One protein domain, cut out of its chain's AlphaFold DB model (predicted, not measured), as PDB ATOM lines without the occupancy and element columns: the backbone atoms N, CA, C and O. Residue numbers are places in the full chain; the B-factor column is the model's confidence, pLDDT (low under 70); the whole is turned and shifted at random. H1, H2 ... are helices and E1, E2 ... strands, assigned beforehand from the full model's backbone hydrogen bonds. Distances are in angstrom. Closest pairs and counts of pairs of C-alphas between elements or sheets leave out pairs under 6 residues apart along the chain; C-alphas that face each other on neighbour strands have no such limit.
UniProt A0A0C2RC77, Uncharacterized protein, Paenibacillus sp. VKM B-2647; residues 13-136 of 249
ATOM      1  N   VAL A  13     126.482 192.270  43.249       69.00
ATOM      2  CA  VAL A  13     126.411 190.809  43.249       69.00
ATOM      3  C   VAL A  13     127.824 190.251  43.292       69.00
ATOM      4  O   VAL A  13     128.759 190.820  42.717       69.00
ATOM      5  N   SER A  14     127.998 189.169  44.046       68.75
ATOM      6  CA  SER A  14     129.270 188.463  44.103       68.75
ATOM      7  C   SER A  14     129.203 187.265  43.178       68.75
ATOM      8  O   SER A  14     128.308 186.429  43.307       68.75
ATOM      9  N   ILE A  15     130.147 187.198  42.246       74.06
ATOM     10  CA  ILE A  15     130.323 186.057  41.356       74.06
ATOM     11  C   ILE A  15     131.707 185.470  41.613       74.06
ATOM     12  O   ILE A  15     132.678 186.226  41.631       74.06
ATOM     13  N   PRO A  16     131.855 184.141  41.771       69.06
ATOM     14  CA  PRO A  16     133.145 183.493  42.022       69.06
ATOM     15  C   PRO A  16     134.050 183.446  40.772       69.06
ATOM     16  O   PRO A  16     134.792 182.491  40.565       69.06
ATOM     17  N   ILE A  17     133.993 184.470  39.921       72.50
ATOM     18  CA  ILE A  17     134.783 184.615  38.701       72.50
ATOM     19  C   ILE A  17     135.663 185.841  38.890       72.50
ATOM     20  O   ILE A  17     135.151 186.919  39.175       72.50
ATOM     21  N   GLY A  18     136.980 185.674  38.739       78.44
ATOM     22  CA  GLY A  18     138.007 186.664  39.099       78.44
ATOM     23  C   GLY A  18     137.636 188.130  38.829       78.44
ATOM     24  O   GLY A  18     137.530 188.898  39.786       78.44
ATOM     25  N   PRO A  19     137.391 188.536  37.569       79.38
ATOM     26  CA  PRO A  19     137.034 189.921  37.251       79.38
ATOM     27  C   PRO A  19     135.709 190.414  37.866       79.38
ATOM     28  O   PRO A  19     135.520 191.619  37.969       79.38
ATOM     29  N   PHE A  20     134.811 189.533  38.315       84.62
ATOM     30  CA  PHE A  20     133.453 189.859  38.784       84.62
ATOM     31  C   PHE A  20     133.210 189.564  40.280       84.62
ATOM     32  O   PHE A  20     132.064 189.588  40.731       84.62
ATOM     33  N   ILE A  21     134.268 189.321  41.071       79.25
ATOM     34  CA  ILE A  21     134.183 189.016  42.521       79.25
ATOM     35  C   ILE A  21     133.309 190.020  43.276       79.25
ATOM     36  O   ILE A  21     132.495 189.645  44.122       79.25
ATOM     37  N   ASN A  22     133.469 191.293  42.929       80.25
ATOM     38  CA  ASN A  22     132.543 192.358  43.258       80.25
ATOM     39  C   ASN A  22     132.081 192.908  41.923       80.25
ATOM     40  O   ASN A  22     132.914 193.393  41.160       80.25
ATOM     41  N   SER A  23     130.795 192.813  41.625       85.06
ATOM     42  CA  SER A  23     130.258 193.309  40.366       85.06
ATOM     43  C   SER A  23     129.080 194.234  40.604       85.06
ATOM     44  O   SER A  23     128.382 194.141  41.619       85.06
ATOM     45  N   SER A  24     128.905 195.167  39.678       85.94
ATOM     46  CA  SER A  24     127.779 196.090  39.654       85.94
ATOM     47  C   SER A  24     126.827 195.644  38.561       85.94
ATOM     48  O   SER A  24     127.261 195.394  37.439       85.94
ATOM     49  N   ILE A  25     125.538 195.570  38.875       86.50
ATOM     50  CA  ILE A  25     124.509 195.381  37.856       86.50
ATOM     51  C   ILE A  25     124.370 196.693  37.067       86.50
ATOM     52  O   ILE A  25     124.333 197.772  37.658       86.50
ATOM     53  N   ILE A  26     124.341 196.600  35.741       87.31
ATOM     54  CA  ILE A  26     124.312 197.739  34.813       87.31
ATOM     55  C   ILE A  26     122.998 197.774  34.036       87.31
ATOM     56  O   ILE A  26     122.376 198.831  33.932       87.31
ATOM     57  N   TYR A  27     122.575 196.611  33.539       89.50
ATOM     58  CA  TYR A  27     121.278 196.427  32.902       89.50
ATOM     59  C   TYR A  27     120.477 195.359  33.629       89.50
ATOM     60  O   TYR A  27     121.030 194.368  34.117       89.50
ATOM     61  N   GLN A  28     119.165 195.557  33.642       90.81
ATOM     62  CA  GLN A  28     118.188 194.548  34.016       90.81
ATOM     63  C   GLN A  28     117.257 194.335  32.828       90.81
ATOM     64  O   GLN A  28     116.675 195.289  32.316       90.81
ATOM     65  N   ILE A  29     117.128 193.085  32.405       92.19
ATOM     66  CA  ILE A  29     116.289 192.662  31.292       92.19
ATOM     67  C   ILE A  29     115.286 191.654  31.843       92.19
ATOM     68  O   ILE A  29     115.674 190.686  32.501       92.19
ATOM     69  N   ILE A  30     114.002 191.899  31.611       90.75
ATOM     70  CA  ILE A  30     112.924 190.989  32.000       90.75
ATOM     71  C   ILE A  30     112.093 190.695  30.762       90.75
ATOM     72  O   ILE A  30     111.678 191.620  30.063       90.75
ATOM     73  N   CYS A  31     111.833 189.415  30.528       91.62
ATOM     74  CA  CYS A  31     110.891 188.956  29.521       91.62
ATOM     75  C   CYS A  31     109.881 188.020  30.181       91.62
ATOM     76  O   CYS A  31     110.257 187.087  30.884       91.62
ATOM     77  N   HIS A  32     108.600 188.271  29.965       90.25
ATOM     78  CA  HIS A  32     107.514 187.394  30.375       90.25
ATOM     79  C   HIS A  32     106.678 187.037  29.160       90.25
ATOM     80  O   HIS A  32     106.336 187.925  28.377       90.25
ATOM     81  N   VAL A  33     106.265 185.775  29.077       89.00
ATOM     82  CA  VAL A  33     105.254 185.315  28.126       89.00
ATOM     83  C   VAL A  33     104.188 184.529  28.884       89.00
ATOM     84  O   VAL A  33     104.501 183.602  29.633       89.00
ATOM     85  N   GLN A  34     102.922 184.888  28.687       86.69
ATOM     86  CA  GLN A  34     101.802 184.276  29.392       86.69
ATOM     87  C   GLN A  34     101.741 182.767  29.140       86.69
ATOM     88  O   GLN A  34     101.834 182.295  28.007       86.69
ATOM     89  N   GLY A  35     101.547 182.005  30.217       80.88
ATOM     90  CA  GLY A  35     101.524 180.543  30.167       80.88
ATOM     91  C   GLY A  35     102.904 179.894  30.007       80.88
ATOM     92  O   GLY A  35     102.987 178.667  30.031       80.88
ATOM     93  N   LEU A  36     103.966 180.694  29.886       80.56
ATOM     94  CA  LEU A  36     105.361 180.267  29.920       80.56
ATOM     95  C   LEU A  36     106.059 180.842  31.165       80.56
ATOM     96  O   LEU A  36     105.426 181.304  32.116       80.56
ATOM     97  N   SER A  37     107.382 180.749  31.178       75.00
ATOM     98  CA  SER A  37     108.250 181.294  32.209       75.00
ATOM     99  C   SER A  37     108.417 182.808  32.110       75.00
ATOM    100  O   SER A  37     108.348 183.397  31.032       75.00
ATOM    101  N   THR A  38     108.720 183.421  33.253       81.00
ATOM    102  CA  THR A  38     109.290 184.765  33.291       81.00
ATOM    103  C   THR A  38     110.796 184.654  33.481       81.00
ATOM    104  O   THR A  38     111.271 184.001  34.415       81.00
ATOM    105  N   ASP A  39     111.542 185.325  32.614       84.38
ATOM    106  CA  ASP A  39     112.992 185.341  32.602       84.38
ATOM    107  C   ASP A  39     113.522 186.669  33.130       84.38
ATOM    108  O   ASP A  39     113.031 187.745  32.780       84.38
ATOM    109  N   GLN A  40     114.565 186.587  33.955       87.56
ATOM    110  CA  GLN A  40     115.337 187.744  34.376       87.56
ATOM    111  C   GLN A  40     116.810 187.535  34.045       87.56
ATOM    112  O   GLN A  40     117.472 186.643  34.582       87.56
ATOM    113  N   VAL A  41     117.327 188.433  33.216       90.81
ATOM    114  CA  VAL A  41     118.740 188.523  32.876       90.81
ATOM    115  C   VAL A  41     119.280 189.839  33.399       90.81
ATOM    116  O   VAL A  41     118.659 190.894  33.276       90.81
ATOM    117  N   ILE A  42     120.453 189.783  34.008       91.00
ATOM    118  CA  ILE A  42     121.185 190.970  34.421       91.00
ATOM    119  C   ILE A  42     122.519 191.017  33.690       91.00
ATOM    120  O   ILE A  42     123.172 189.995  33.465       91.00
ATOM    121  N   VAL A  43     122.926 192.229  33.330       91.19
ATOM    122  CA  VAL A  43     124.259 192.490  32.792       91.19
ATOM    123  C   VAL A  43     125.075 193.122  33.894       91.19
ATOM    124  O   VAL A  43     124.687 194.156  34.442       91.19
ATOM    125  N   ILE A  44     126.200 192.505  34.220       90.00
ATOM    126  CA  ILE A  44     127.094 192.972  35.271       90.00
ATOM    127  C   ILE A  44     128.421 193.450  34.688       90.00
ATOM    128  O   ILE A  44     128.870 192.960  33.654       90.00
ATOM    129  N   ALA A  45     129.078 194.365  35.392       89.19
ATOM    130  CA  ALA A  45     130.451 194.786  35.135       89.19
ATOM    131  C   ALA A  45     131.322 194.529  36.380       89.19
ATOM    132  O   ALA A  45     130.794 194.576  37.501       89.19
ATOM    133  N   PRO A  46     132.640 194.284  36.228       85.94
ATOM    134  CA  PRO A  46     133.597 194.375  37.324       85.94
ATOM    135  C   PRO A  46     133.374 195.635  38.153       85.94
ATOM    136  O   PRO A  46     133.048 196.696  37.620       85.94
ATOM    137  N   PHE A  47     133.555 195.536  39.466       79.31
ATOM    138  CA  PHE A  47     133.412 196.694  40.334       79.31
ATOM    139  C   PHE A  47     134.493 197.734  40.021       79.31
ATOM    140  O   PHE A  47     135.650 197.598  40.418       79.31
ATOM    141  N   ASN A  48     134.074 198.798  39.349       72.00
ATOM    142  CA  ASN A  48     134.774 200.064  39.243       72.00
ATOM    143  C   ASN A  48     133.798 201.198  39.622       72.00
ATOM    144  O   ASN A  48     132.577 201.019  39.634       72.00
ATOM    145  N   GLU A  49     134.324 202.364  40.007       66.12
ATOM    146  CA  GLU A  49     133.472 203.520  40.332       66.12
ATOM    147  C   GLU A  49     132.772 204.082  39.083       66.12
ATOM    148  O   GLU A  49     131.671 204.623  39.188       66.12
ATOM    149  N   ASP A  50     133.378 203.886  37.908       69.06
ATOM    150  CA  ASP A  50     132.884 204.346  36.612       69.06
ATOM    151  C   ASP A  50     132.705 203.179  35.632       69.06
ATOM    152  O   ASP A  50     133.570 202.879  34.806       69.06
ATOM    153  N   TYR A  51     131.558 202.508  35.732       69.25
ATOM    154  CA  TYR A  51     131.191 201.357  34.899       69.25
ATOM    155  C   TYR A  51     131.151 201.673  33.404       69.25
ATOM    156  O   TYR A  51     131.222 200.744  32.609       69.25
ATOM    157  N   LYS A  52     131.111 202.955  33.014       68.19
ATOM    158  CA  LYS A  52     131.245 203.381  31.614       68.19
ATOM    159  C   LYS A  52     132.622 203.053  31.039       68.19
ATOM    160  O   LYS A  52     132.740 202.816  29.846       68.19
ATOM    161  N   ASN A  53     133.640 202.977  31.898       69.00
ATOM    162  CA  ASN A  53     135.002 202.583  31.534       69.00
ATOM    163  C   ASN A  53     135.273 201.100  31.821       69.00
ATOM    164  O   ASN A  53     136.430 200.697  31.936       69.00
ATOM    165  N   SER A  54     134.234 200.290  32.050       79.25
ATOM    166  CA  SER A  54     134.436 198.849  32.132       79.25
ATOM    167  C   SER A  54     134.653 198.291  30.731       79.25
ATOM    168  O   SER A  54     133.818 198.463  29.848       79.25
ATOM    169  N   ASP A  55     135.741 197.551  30.547       85.06
ATOM    170  CA  ASP A  55     135.994 196.834  29.295       85.06
ATOM    171  C   ASP A  55     135.368 195.435  29.294       85.06
ATOM    172  O   ASP A  55     135.532 194.695  28.334       85.06
ATOM    173  N   LYS A  56     134.697 195.026  30.380       90.38
ATOM    174  CA  LYS A  56     134.123 193.682  30.509       90.38
ATOM    175  C   LYS A  56     132.709 193.704  31.065       90.38
ATOM    176  O   LYS A  56     132.429 194.369  32.063       90.38
ATOM    177  N   TYR A  57     131.857 192.894  30.456       93.25
ATOM    178  CA  TYR A  57     130.460 192.705  30.806       93.25
ATOM    179  C   TYR A  57     130.115 191.223  30.779       93.25
ATOM    180  O   TYR A  57     130.611 190.460  29.943       93.25
ATOM    181  N   MET A  58     129.259 190.810  31.703       93.88
ATOM    182  CA  MET A  58     128.784 189.436  31.775       93.88
ATOM    183  C   MET A  58     127.267 189.408  31.878       93.88
ATOM    184  O   MET A  58     126.684 190.089  32.718       93.88
ATOM    185  N   PHE A  59     126.650 188.605  31.022       94.56
ATOM    186  CA  PHE A  59     125.228 188.297  31.058       94.56
ATOM    187  C   PHE A  59     125.020 187.066  31.928       94.56
ATOM    188  O   PHE A  59     125.627 186.014  31.693       94.56
ATOM    189  N   VAL A  60     124.164 187.208  32.933       92.06
ATOM    190  CA  VAL A  60     123.850 186.144  33.885       92.06
ATOM    191  C   VAL A  60     122.368 186.157  34.243       92.06
ATOM    192  O   VAL A  60     121.712 187.198  34.177       92.06
ATOM    193  N   GLY A  61     121.838 185.002  34.634       89.50
ATOM    194  CA  GLY A  61     120.503 184.903  35.209       89.50
ATOM    195  C   GLY A  61     120.522 185.384  36.652       89.50
ATOM    196  O   GLY A  61     121.556 185.323  37.327       89.50
ATOM    197  N   TYR A  62     119.387 185.861  37.149       85.19
ATOM    198  CA  TYR A  62     119.261 186.213  38.559       85.19
ATOM    199  C   TYR A  62     117.917 185.771  39.124       85.19
ATOM    200  O   TYR A  62     116.867 186.222  38.672       85.19
ATOM    201  N   SER A  63     117.964 184.934  40.160       78.94
ATOM    202  CA  SER A  63     116.784 184.580  40.947       78.94
ATOM    203  C   SER A  63     116.623 185.585  42.086       78.94
ATOM    204  O   SER A  63     117.438 185.632  43.013       78.94
ATOM    205  N   GLN A  64     115.543 186.371  42.047       75.38
ATOM    206  CA  GLN A  64     115.176 187.290  43.133       75.38
ATOM    207  C   GLN A  64     114.846 186.541  44.422       75.38
ATOM    208  O   GLN A  64     115.259 186.952  45.509       75.38
ATOM    209  N   ARG A  65     114.139 185.412  44.303       73.75
ATOM    210  CA  ARG A  65     113.691 184.610  45.443       73.75
ATOM    211  C   ARG A  65     114.866 183.956  46.166       73.75
ATOM    212  O   ARG A  65     114.958 184.025  47.389       73.75
ATOM    213  N   LEU A  66     115.787 183.346  45.417       76.06
ATOM    214  CA  LEU A  66     116.983 182.698  45.967       76.06
ATOM    215  C   LEU A  66     118.137 183.680  46.187       76.06
ATOM    216  O   LEU A  66     119.132 183.311  46.810       76.06
ATOM    217  N   ARG A  67     118.003 184.920  45.696       76.00
ATOM    218  CA  ARG A  67     119.000 185.998  45.773       76.00
ATOM    219  C   ARG A  67     120.374 185.558  45.278       76.00
ATOM    220  O   ARG A  67     121.388 185.780  45.942       76.00
ATOM    221  N   ARG A  68     120.406 184.892  44.124       79.50
ATOM    222  CA  ARG A  68     121.633 184.317  43.565       79.50
ATOM    223  C   ARG A  68     121.690 184.446  42.053       79.50
ATOM    224  O   ARG A  68     120.668 184.563  41.382       79.50
ATOM    225  N   ILE A  69     122.913 184.366  41.553       85.25
ATOM    226  CA  ILE A  69     123.208 184.294  40.129       85.25
ATOM    227  C   ILE A  69     122.946 182.884  39.626       85.25
ATOM    228  O   ILE A  69     123.265 181.905  40.305       85.25
ATOM    229  N   GLU A  70     122.374 182.807  38.436       85.31
ATOM    230  CA  GLU A  70     122.044 181.568  37.752       85.31
ATOM    231  C   GLU A  70     122.614 181.587  36.335       85.31
ATOM    232  O   GLU A  70     122.949 182.637  35.776       85.31
ATOM    233  N   HIS A  71     122.768 180.398  35.771       87.88
ATOM    234  CA  HIS A  71     123.197 180.242  34.394       87.88
ATOM    235  C   HIS A  71     122.009 180.478  33.457       87.88
ATOM    236  O   HIS A  71     120.863 180.203  33.802       87.88
ATOM    237  N   LEU A  72     122.279 181.010  32.273       89.38
ATOM    238  CA  LEU A  72     121.268 181.342  31.278       89.38
ATOM    239  C   LEU A  72     121.080 180.200  30.289       89.38
ATOM    240  O   LEU A  72     122.049 179.581  29.852       89.38
ATOM    241  N   THR A  73     119.847 179.966  29.861       87.31
ATOM    242  CA  THR A  73     119.604 179.185  28.647       87.31
ATOM    243  C   THR A  73     120.000 180.002  27.414       87.31
ATOM    244  O   THR A  73     120.081 181.233  27.448       87.31
ATOM    245  N   LEU A  74     120.231 179.327  26.288       88.19
ATOM    246  CA  LEU A  74     120.499 180.011  25.018       88.19
ATOM    247  C   LEU A  74     119.350 180.933  24.605       88.19
ATOM    248  O   LEU A  74     119.595 182.029  24.111       88.19
ATOM    249  N   GLU A  75     118.111 180.493  24.823       88.38
ATOM    250  CA  GLU A  75     116.915 181.282  24.538       88.38
ATOM    251  C   GLU A  75     116.904 182.580  25.349       88.38
ATOM    252  O   GLU A  75     116.770 183.654  24.769       88.38
ATOM    253  N   GLN A  76     117.170 182.507  26.658       90.69
ATOM    254  CA  GLN A  76     117.254 183.689  27.518       90.69
ATOM    255  C   GLN A  76     118.318 184.678  27.034       90.69
ATOM    256  O   GLN A  76     118.070 185.885  27.016       90.69
ATOM    257  N   VAL A  77     119.494 184.190  26.615       93.19
ATOM    258  CA  VAL A  77     120.555 185.056  26.079       93.19
ATOM    259  C   VAL A  77     120.124 185.715  24.773       93.19
ATOM    260  O   VAL A  77     120.287 186.925  24.630       93.19
ATOM    261  N   PHE A  78     119.558 184.958  23.828       93.94
ATOM    262  CA  PHE A  78     119.137 185.516  22.543       93.94
ATOM    263  C   PHE A  78     118.025 186.549  22.695       93.94
ATOM    264  O   PHE A  78     118.164 187.651  22.166       93.94
ATOM    265  N   THR A  79     116.992 186.234  23.476       93.56
ATOM    266  CA  THR A  79     115.914 187.171  23.804       93.56
ATOM    267  C   THR A  79     116.471 188.431  24.462       93.56
ATOM    268  O   THR A  79     116.110 189.544  24.089       93.56
ATOM    269  N   SER A  80     117.421 188.283  25.389       95.06
ATOM    270  CA  SER A  80     118.042 189.429  26.062       95.06
ATOM    271  C   SER A  80     118.874 190.298  25.125       95.06
ATOM    272  O   SER A  80     118.845 191.521  25.246       95.06
ATOM    273  N   PHE A  81     119.608 189.694  24.187       96.81
ATOM    274  CA  PHE A  81     120.335 190.438  23.160       96.81
ATOM    275  C   PHE A  81     119.385 191.223  22.265       96.81
ATOM    276  O   PHE A  81     119.648 192.395  22.015       96.81
ATOM    277  N   ASP A  82     118.279 190.619  21.835       95.88
ATOM    278  CA  ASP A  82     117.287 191.301  21.004       95.88
ATOM    279  C   ASP A  82     116.671 192.499  21.724       95.88
ATOM    280  O   ASP A  82     116.767 193.624  21.232       95.88
ATOM    281  N   LEU A  83     116.167 192.305  22.943       94.25
ATOM    282  CA  LEU A  83     115.585 193.392  23.733       94.25
ATOM    283  C   LEU A  83     116.587 194.520  24.013       94.25
ATOM    284  O   LEU A  83     116.248 195.706  23.912       94.25
ATOM    285  N   LEU A  84     117.834 194.174  24.349       94.38
ATOM    286  CA  LEU A  84     118.868 195.169  24.615       94.38
ATOM    287  C   LEU A  84     119.264 195.931  23.345       94.38
ATOM    288  O   LEU A  84     119.379 197.153  23.399       94.38
ATOM    289  N   MET A  85     119.427 195.254  22.204       94.44
ATOM    290  CA  MET A  85     119.706 195.916  20.923       94.44
ATOM    291  C   MET A  85     118.602 196.890  20.545       94.44
ATOM    292  O   MET A  85     118.907 198.008  20.138       94.44
ATOM    293  N   GLU A  86     117.335 196.509  20.717       91.31
ATOM    294  CA  GLU A  86     116.239 197.427  20.443       91.31
ATOM    295  C   GLU A  86     116.291 198.664  21.351       91.31
ATOM    296  O   GLU A  86     116.115 199.779  20.871       91.31
ATOM    297  N   LYS A  87     116.548 198.502  22.660       88.75
ATOM    298  CA  LYS A  87     116.731 199.656  23.563       88.75
ATOM    299  C   LYS A  87     117.887 200.547  23.104       88.75
ATOM    300  O   LYS A  87     117.784 201.770  23.167       88.75
ATOM    301  N   LEU A  88     119.002 199.940  22.708       90.44
ATOM    302  CA  LEU A  88     120.202 200.659  22.290       90.44
ATOM    303  C   LEU A  88     119.996 201.397  20.964       90.44
ATOM    304  O   LEU A  88     120.514 202.495  20.808       90.44
ATOM    305  N   ALA A  89     119.212 200.835  20.042       87.56
ATOM    306  CA  ALA A  89     118.863 201.474  18.776       87.56
ATOM    307  C   ALA A  89     117.943 202.692  18.959       87.56
ATOM    308  O   ALA A  89     118.074 203.673  18.228       87.56
ATOM    309  N   ASP A  90     117.049 202.645  19.951       77.06
ATOM    310  CA  ASP A  90     116.121 203.739  20.272       77.06
ATOM    311  C   ASP A  90     116.788 204.873  21.081       77.06
ATOM    312  O   ASP A  90     116.209 205.944  21.268       77.06
ATOM    313  N   SER A  91     118.007 204.656  21.579       72.56
ATOM    314  CA  SER A  91     118.702 205.563  22.490       72.56
ATOM    315  C   SER A  91     119.701 206.464  21.764       72.56
ATOM    316  O   SER A  91     120.650 205.984  21.155       72.56
ATOM    317  N   SER A  92     119.582 207.780  21.950       67.00
ATOM    318  CA  SER A  92     120.635 208.748  21.602       67.00
ATOM    319  C   SER A  92     121.645 208.986  22.738       67.00
ATOM    320  O   SER A  92     122.415 209.942  22.684       67.00
ATOM    321  N   ASP A  93     121.581 208.202  23.817       71.94
ATOM    322  CA  ASP A  93     122.483 208.319  24.964       71.94
ATOM    323  C   ASP A  93     123.843 207.671  24.663       71.94
ATOM    324  O   ASP A  93     124.028 206.464  24.825       71.94
ATOM    325  N   ASP A  94     124.814 208.502  24.285       69.94
ATOM    326  CA  ASP A  94     126.215 208.110  24.072       69.94
ATOM    327  C   ASP A  94     126.917 207.644  25.361       69.94
ATOM    328  O   ASP A  94     128.089 207.267  25.342       69.94
ATOM    329  N   THR A  95     126.239 207.694  26.513       74.94
ATOM    330  CA  THR A  95     126.804 207.284  27.797       74.94
ATOM    331  C   THR A  95     126.496 205.842  28.183       74.94
ATOM    332  O   THR A  95     126.851 205.420  29.292       74.94
ATOM    333  N   GLN A  96     125.848 205.084  27.296       82.62
ATOM    334  CA  GLN A  96     125.622 203.659  27.489       82.62
ATOM    335  C   GLN A  96     126.934 202.859  27.341       82.62
ATOM    336  O   GLN A  96     127.685 203.078  26.394       82.62
ATOM    337  N   PRO A  97     127.232 201.929  28.268       86.50
ATOM    338  CA  PRO A  97     128.483 201.166  28.280       86.50
ATOM    339  C   PRO A  97     128.598 200.118  27.167       86.50
ATOM    340  O   PRO A  97     129.694 199.637  26.889       86.50
ATOM    341  N   LEU A  98     127.465 199.733  26.579       90.19
ATOM    342  CA  LEU A  98     127.370 198.778  25.484       90.19
ATOM    343  C   LEU A  98     126.642 199.431  24.312       90.19
ATOM    344  O   LEU A  98     125.704 200.202  24.504       90.19
ATOM    345  N   THR A  99     127.053 199.083  23.100       91.94
ATOM    346  CA  THR A  99     126.445 199.527  21.842       91.94
ATOM    347  C   THR A  99     125.682 198.388  21.171       91.94
ATOM    348  O   THR A  99     125.991 197.213  21.366       91.94
ATOM    349  N   ALA A 100     124.691 198.718  20.332       92.94
ATOM    350  CA  ALA A 100     123.923 197.704  19.602       92.94
ATOM    351  C   ALA A 100     124.819 196.817  18.715       92.94
ATOM    352  O   ALA A 100     124.554 195.627  18.571       92.94
ATOM    353  N   ILE A 101     125.908 197.379  18.173       93.62
ATOM    354  CA  ILE A 101     126.892 196.651  17.361       93.62
ATOM    355  C   ILE A 101     127.617 195.596  18.206       93.62
ATOM    356  O   ILE A 101     127.685 194.443  17.795       93.62
ATOM    357  N   GLU A 102     128.092 195.949  19.403       95.00
ATOM    358  CA  GLU A 102     128.779 194.998  20.291       95.00
ATOM    359  C   GLU A 102     127.859 193.842  20.710       95.00
ATOM    360  O   GLU A 102     128.293 192.688  20.760       95.00
ATOM    361  N   ILE A 103     126.575 194.124  20.970       96.62
ATOM    362  CA  ILE A 103     125.587 193.076  21.263       96.62
ATOM    363  C   ILE A 103     125.354 192.180  20.038       96.62
ATOM    364  O   ILE A 103     125.316 190.955  20.177       96.62
ATOM    365  N   GLN A 104     125.239 192.762  18.843       96.38
ATOM    366  CA  GLN A 104     125.052 192.015  17.599       96.38
ATOM    367  C   GLN A 104     126.245 191.087  17.312       96.38
ATOM    368  O   GLN A 104     126.048 189.908  17.011       96.38
ATOM    369  N   GLU A 105     127.476 191.569  17.476       96.56
ATOM    370  CA  GLU A 105     128.690 190.758  17.316       96.56
ATOM    371  C   GLU A 105     128.728 189.587  18.310       96.56
ATOM    372  O   GLU A 105     129.012 188.444  17.931       96.56
ATOM    373  N   ALA A 106     128.377 189.833  19.578       96.62
ATOM    374  CA  ALA A 106     128.272 188.780  20.586       96.62
ATOM    375  C   ALA A 106     127.184 187.750  20.233       96.62
ATOM    376  O   ALA A 106     127.405 186.542  20.379       96.62
ATOM    377  N   LYS A 107     126.033 188.204  19.716       95.94
ATOM    378  CA  LYS A 107     124.934 187.346  19.250       95.94
ATOM    379  C   LYS A 107     125.379 186.427  18.115       95.94
ATOM    380  O   LYS A 107     125.170 185.214  18.191       95.94
ATOM    381  N   GLU A 108     126.024 186.976  17.091       95.19
ATOM    382  CA  GLU A 108     126.544 186.211  15.952       95.19
ATOM    383  C   GLU A 108     127.598 185.200  16.392       95.19
ATOM    384  O   GLU A 108     127.591 184.040  15.960       95.19
ATOM    385  N   ARG A 109     128.488 185.601  17.307       94.00
ATOM    386  CA  ARG A 109     129.487 184.689  17.849       94.00
ATOM    387  C   ARG A 109     128.845 183.536  18.609       94.00
ATOM    388  O   ARG A 109     129.247 182.386  18.409       94.00
ATOM    389  N   LEU A 110     127.842 183.814  19.438       92.00
ATOM    390  CA  LEU A 110     127.114 182.777  20.159       92.00
ATOM    391  C   LEU A 110     126.428 181.805  19.193       92.00
ATOM    392  O   LEU A 110     126.534 180.598  19.384       92.00
ATOM    393  N   GLN A 111     125.805 182.296  18.115       90.62
ATOM    394  CA  GLN A 111     125.199 181.443  17.082       90.62
ATOM    395  C   GLN A 111     126.220 180.505  16.424       90.62
ATOM    396  O   GLN A 111     125.944 179.318  16.235       90.62
ATOM    397  N   GLN A 112     127.422 181.004  16.117       87.62
ATOM    398  CA  GLN A 112     128.498 180.189  15.544       87.62
ATOM    399  C   GLN A 112     128.978 179.101  16.512       87.62
ATOM    400  O   GLN A 112     129.250 177.970  16.091       87.62
ATOM    401  N   ILE A 113     129.111 179.438  17.799       83.00
ATOM    402  CA  ILE A 113     129.608 178.519  18.827       83.00
ATOM    403  C   ILE A 113     128.531 177.509  19.227       83.00
ATOM    404  O   ILE A 113     128.886 176.359  19.454       83.00
ATOM    405  N   ASN A 114     127.247 177.887  19.233       75.44
ATOM    406  CA  ASN A 114     126.117 177.050  19.659       75.44
ATOM    407  C   ASN A 114     126.141 175.651  19.017       75.44
ATOM    408  O   ASN A 114     126.044 174.638  19.699       75.44
ATOM    409  N   SER A 115     126.420 175.581  17.711       66.44
ATOM    410  CA  SER A 115     126.550 174.313  16.968       66.44
ATOM    411  C   SER A 115     127.667 173.364  17.454       66.44
ATOM    412  O   SER A 115     127.738 172.219  17.012       66.44
ATOM    413  N   LYS A 116     128.559 173.836  18.332       65.94
ATOM    414  CA  LYS A 116     129.757 173.146  18.833       65.94
ATOM    415  C   LYS A 116     129.773 172.999  20.354       65.94
ATOM    416  O   LYS A 116     130.737 172.445  20.883       65.94
ATOM    417  N   ILE A 117     128.759 173.505  21.055       68.62
ATOM    418  CA  ILE A 117     128.675 173.369  22.506       68.62
ATOM    419  C   ILE A 117     128.286 171.917  22.804       68.62
ATOM    420  O   ILE A 117     127.169 171.483  22.536       68.62
ATOM    421  N   ALA A 118     129.242 171.130  23.299       64.50
ATOM    422  CA  ALA A 118     128.975 169.762  23.729       64.50
ATOM    423  C   ALA A 118     128.095 169.799  24.981       64.50
ATOM    424  O   ALA A 118     128.479 170.458  25.939       64.50
ATOM    425  N   VAL A 119     126.960 169.093  24.985       66.69
ATOM    426  CA  VAL A 119     126.048 169.013  26.142       66.69
ATOM    427  C   VAL A 119     126.821 168.580  27.391       66.69
ATOM    428  O   VAL A 119     127.548 167.584  27.370       66.69
ATOM    429  N   GLY A 120     126.687 169.343  28.470       67.44
ATOM    430  CA  GLY A 120     127.461 169.179  29.696       67.44
ATOM    431  C   GLY A 120     127.408 170.423  30.581       67.44
ATOM    432  O   GLY A 120     126.912 171.457  30.152       67.44
ATOM    433  N   SER A 121     127.902 170.286  31.817       63.41
ATOM    434  CA  SER A 121     127.875 171.276  32.912       63.41
ATOM    435  C   SER A 121     127.941 172.741  32.488       63.41
ATOM    436  O   SER A 121     128.603 173.070  31.514       63.41
ATOM    437  N   ASP A 122     127.376 173.610  33.313       73.12
ATOM    438  CA  ASP A 122     127.449 175.062  33.195       73.12
ATOM    439  C   ASP A 122     128.828 175.604  32.767       73.12
ATOM    440  O   ASP A 122     129.870 175.204  33.300       73.12
ATOM    441  N   VAL A 123     128.834 176.520  31.791       82.06
ATOM    442  CA  VAL A 123     130.059 177.025  31.152       82.06
ATOM    443  C   VAL A 123     130.050 178.550  31.071       82.06
ATOM    444  O   VAL A 123     129.056 179.177  30.712       82.06
ATOM    445  N   HIS A 124     131.208 179.145  31.344       87.25
ATOM    446  CA  HIS A 124     131.501 180.538  31.026       87.25
ATOM    447  C   HIS A 124     132.037 180.652  29.594       87.25
ATOM    448  O   HIS A 124     133.060 180.043  29.270       87.25
ATOM    449  N   PHE A 125     131.382 181.459  28.761       87.94
ATOM    450  CA  PHE A 125     131.840 181.753  27.406       87.94
ATOM    451  C   PHE A 125     132.158 183.236  27.242       87.94
ATOM    452  O   PHE A 125     131.308 184.093  27.476       87.94
ATOM    453  N   GLU A 126     133.366 183.524  26.767       90.62
ATOM    454  CA  GLU A 126     133.733 184.834  26.234       90.62
ATOM    455  C   GLU A 126     133.278 184.893  24.768       90.62
ATOM    456  O   GLU A 126     133.754 184.129  23.922       90.62
ATOM    457  N   LEU A 127     132.295 185.749  24.480       92.69
ATOM    458  CA  LEU A 127     131.744 185.936  23.136       92.69
ATOM    459  C   LEU A 127     132.558 186.975  22.370       92.69
ATOM    460  O   LEU A 127     132.897 186.776  21.209       92.69
ATOM    461  N   THR A 128     132.925 188.058  23.039       93.75
ATOM    462  CA  THR A 128     133.852 189.063  22.518       93.75
ATOM    463  C   THR A 128     134.900 189.377  23.584       93.75
ATOM    464  O   THR A 128     134.893 188.800  24.673       93.75
ATOM    465  N   ASP A 129     135.821 190.285  23.280       90.25
ATOM    466  CA  ASP A 129     136.742 190.855  24.267       90.25
ATOM    467  C   ASP A 129     136.008 191.589  25.406       90.25
ATOM    468  O   ASP A 129     136.507 191.618  26.535       90.25
ATOM    469  N   LYS A 130     134.805 192.107  25.119       91.88
ATOM    470  CA  LYS A 130     133.952 192.822  26.074       91.88
ATOM    471  C   LYS A 130     132.840 191.996  26.703       91.88
ATOM    472  O   LYS A 130     132.505 192.236  27.859       91.88
ATOM    473  N   ILE A 131     132.225 191.069  25.972       95.25
ATOM    474  CA  ILE A 131     130.976 190.419  26.389       95.25
ATOM    475  C   ILE A 131     131.203 188.940  26.670       95.25
ATOM    476  O   ILE A 131     131.716 188.188  25.841       95.25
ATOM    477  N   SER A 132     130.736 188.517  27.838       93.75
ATOM    478  CA  SER A 132     130.716 187.130  28.282       93.75
ATOM    479  C   SER A 132     129.324 186.708  28.750       93.75
ATOM    480  O   SER A 132     128.482 187.545  29.080       93.75
ATOM    481  N   VAL A 133     129.073 185.403  28.780       93.19
ATOM    482  CA  VAL A 133     127.818 184.799  29.250       93.19
ATOM    483  C   VAL A 133     128.119 183.627  30.182       93.19
ATOM    484  O   VAL A 133     129.079 182.878  29.967       93.19
ATOM    485  N   LEU A 134     127.282 183.447  31.204       89.62
ATOM    486  CA  LEU A 134     127.215 182.209  31.981       89.62
ATOM    487  C   LEU A 134     126.065 181.365  31.452       89.62
ATOM    488  O   LEU A 134     124.910 181.700  31.683       89.62
ATOM    489  N   LEU A 135     126.382 180.293  30.726       88.50
ATOM    490  CA  LEU A 135     125.397 179.453  30.048       88.50
ATOM    491  C   LEU A 135     125.158 178.143  30.794       88.50
ATOM    492  O   LEU A 135     126.102 177.460  31.192       88.50
ATOM    493  N   ASN A 136     123.883 177.777  30.914       84.25
ATOM    494  CA  ASN A 136     123.452 176.449  31.311       84.25
ATOM    495  C   ASN A 136     123.432 175.594  30.048       84.25
ATOM    496  O   ASN A 136     122.689 175.852  29.101       84.25
TER     497      ASN A 136
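This is residues 13 to 136 of the 249 residues of an uncharacterized protein of Paenibacillus sp. VKM B-2647 (UniProt A0A0C2RC77). A strongly twisted, branched sheet of six strands has a pair of helices side by side over one face: H1 packs across E1 and E2, and H2, beside H1, only grazes the sheet near E5 and E6. A long hairpin, E1 and E2, makes one edge of the sheet. The printed part has 124 residues with two named helices and six named strands, which follow along the chain as E1 E2 E3 E4 H1 H2 E5 E6; the class is mixed, helices and strands, and the whole is compact, with a radius of gyration of the C-alphas of 14.0 A and spans of 37 by 31 by 31 A.

E1, residues 23 to 33, starts at C-alpha (130.258, 193.309, 40.366), is 29.0 A long and bends by 61 degrees at residue 26. E2 is residues 38 to 46, 26.4 A; E3, 57 to 63, 18.9 A; E4, 68 to 70. H1 is residues 74 to 89, 22.4 A; H2, 100 to 114, 20.8 A. E5 is residues 123 to 126; E6, 131 to 135, ends at C-alpha (125.397, 179.453, 30.048).

E1 to E4 form a meander, each strand the antiparallel neighbour of the one before: N 29 and O 41 are 2.8 A apart, N 42 and O 60 2.9 A, N 61 and O 70 2.9 A. E3 is parallel to E6, N 59 and O 132 at 2.9 A; E6 is antiparallel to E5, N 125 and O 133 at 3.0 A. H1 is on the sheet at a height of 9.3 A; the C-alphas of Ile 29 and Ser 80, the closest of E1 and H1, are 6.4 A apart. H1 and H2, a helical hairpin, touch at a shallow tilt of 17 degrees, opposite ways, closest at the C-alphas of Met 85 and Ala 100, 4.8 A. In both helices every O i to N i+4 pair is within hydrogen-bond range.

The C-alphas farthest apart, of Ser 92 and Gly 120, are 41.0 A apart. The printed part has no cut and no long link. Mean pLDDT of the printed part is 84.5; low stretches include residues 49 to 53 and 115 to 121.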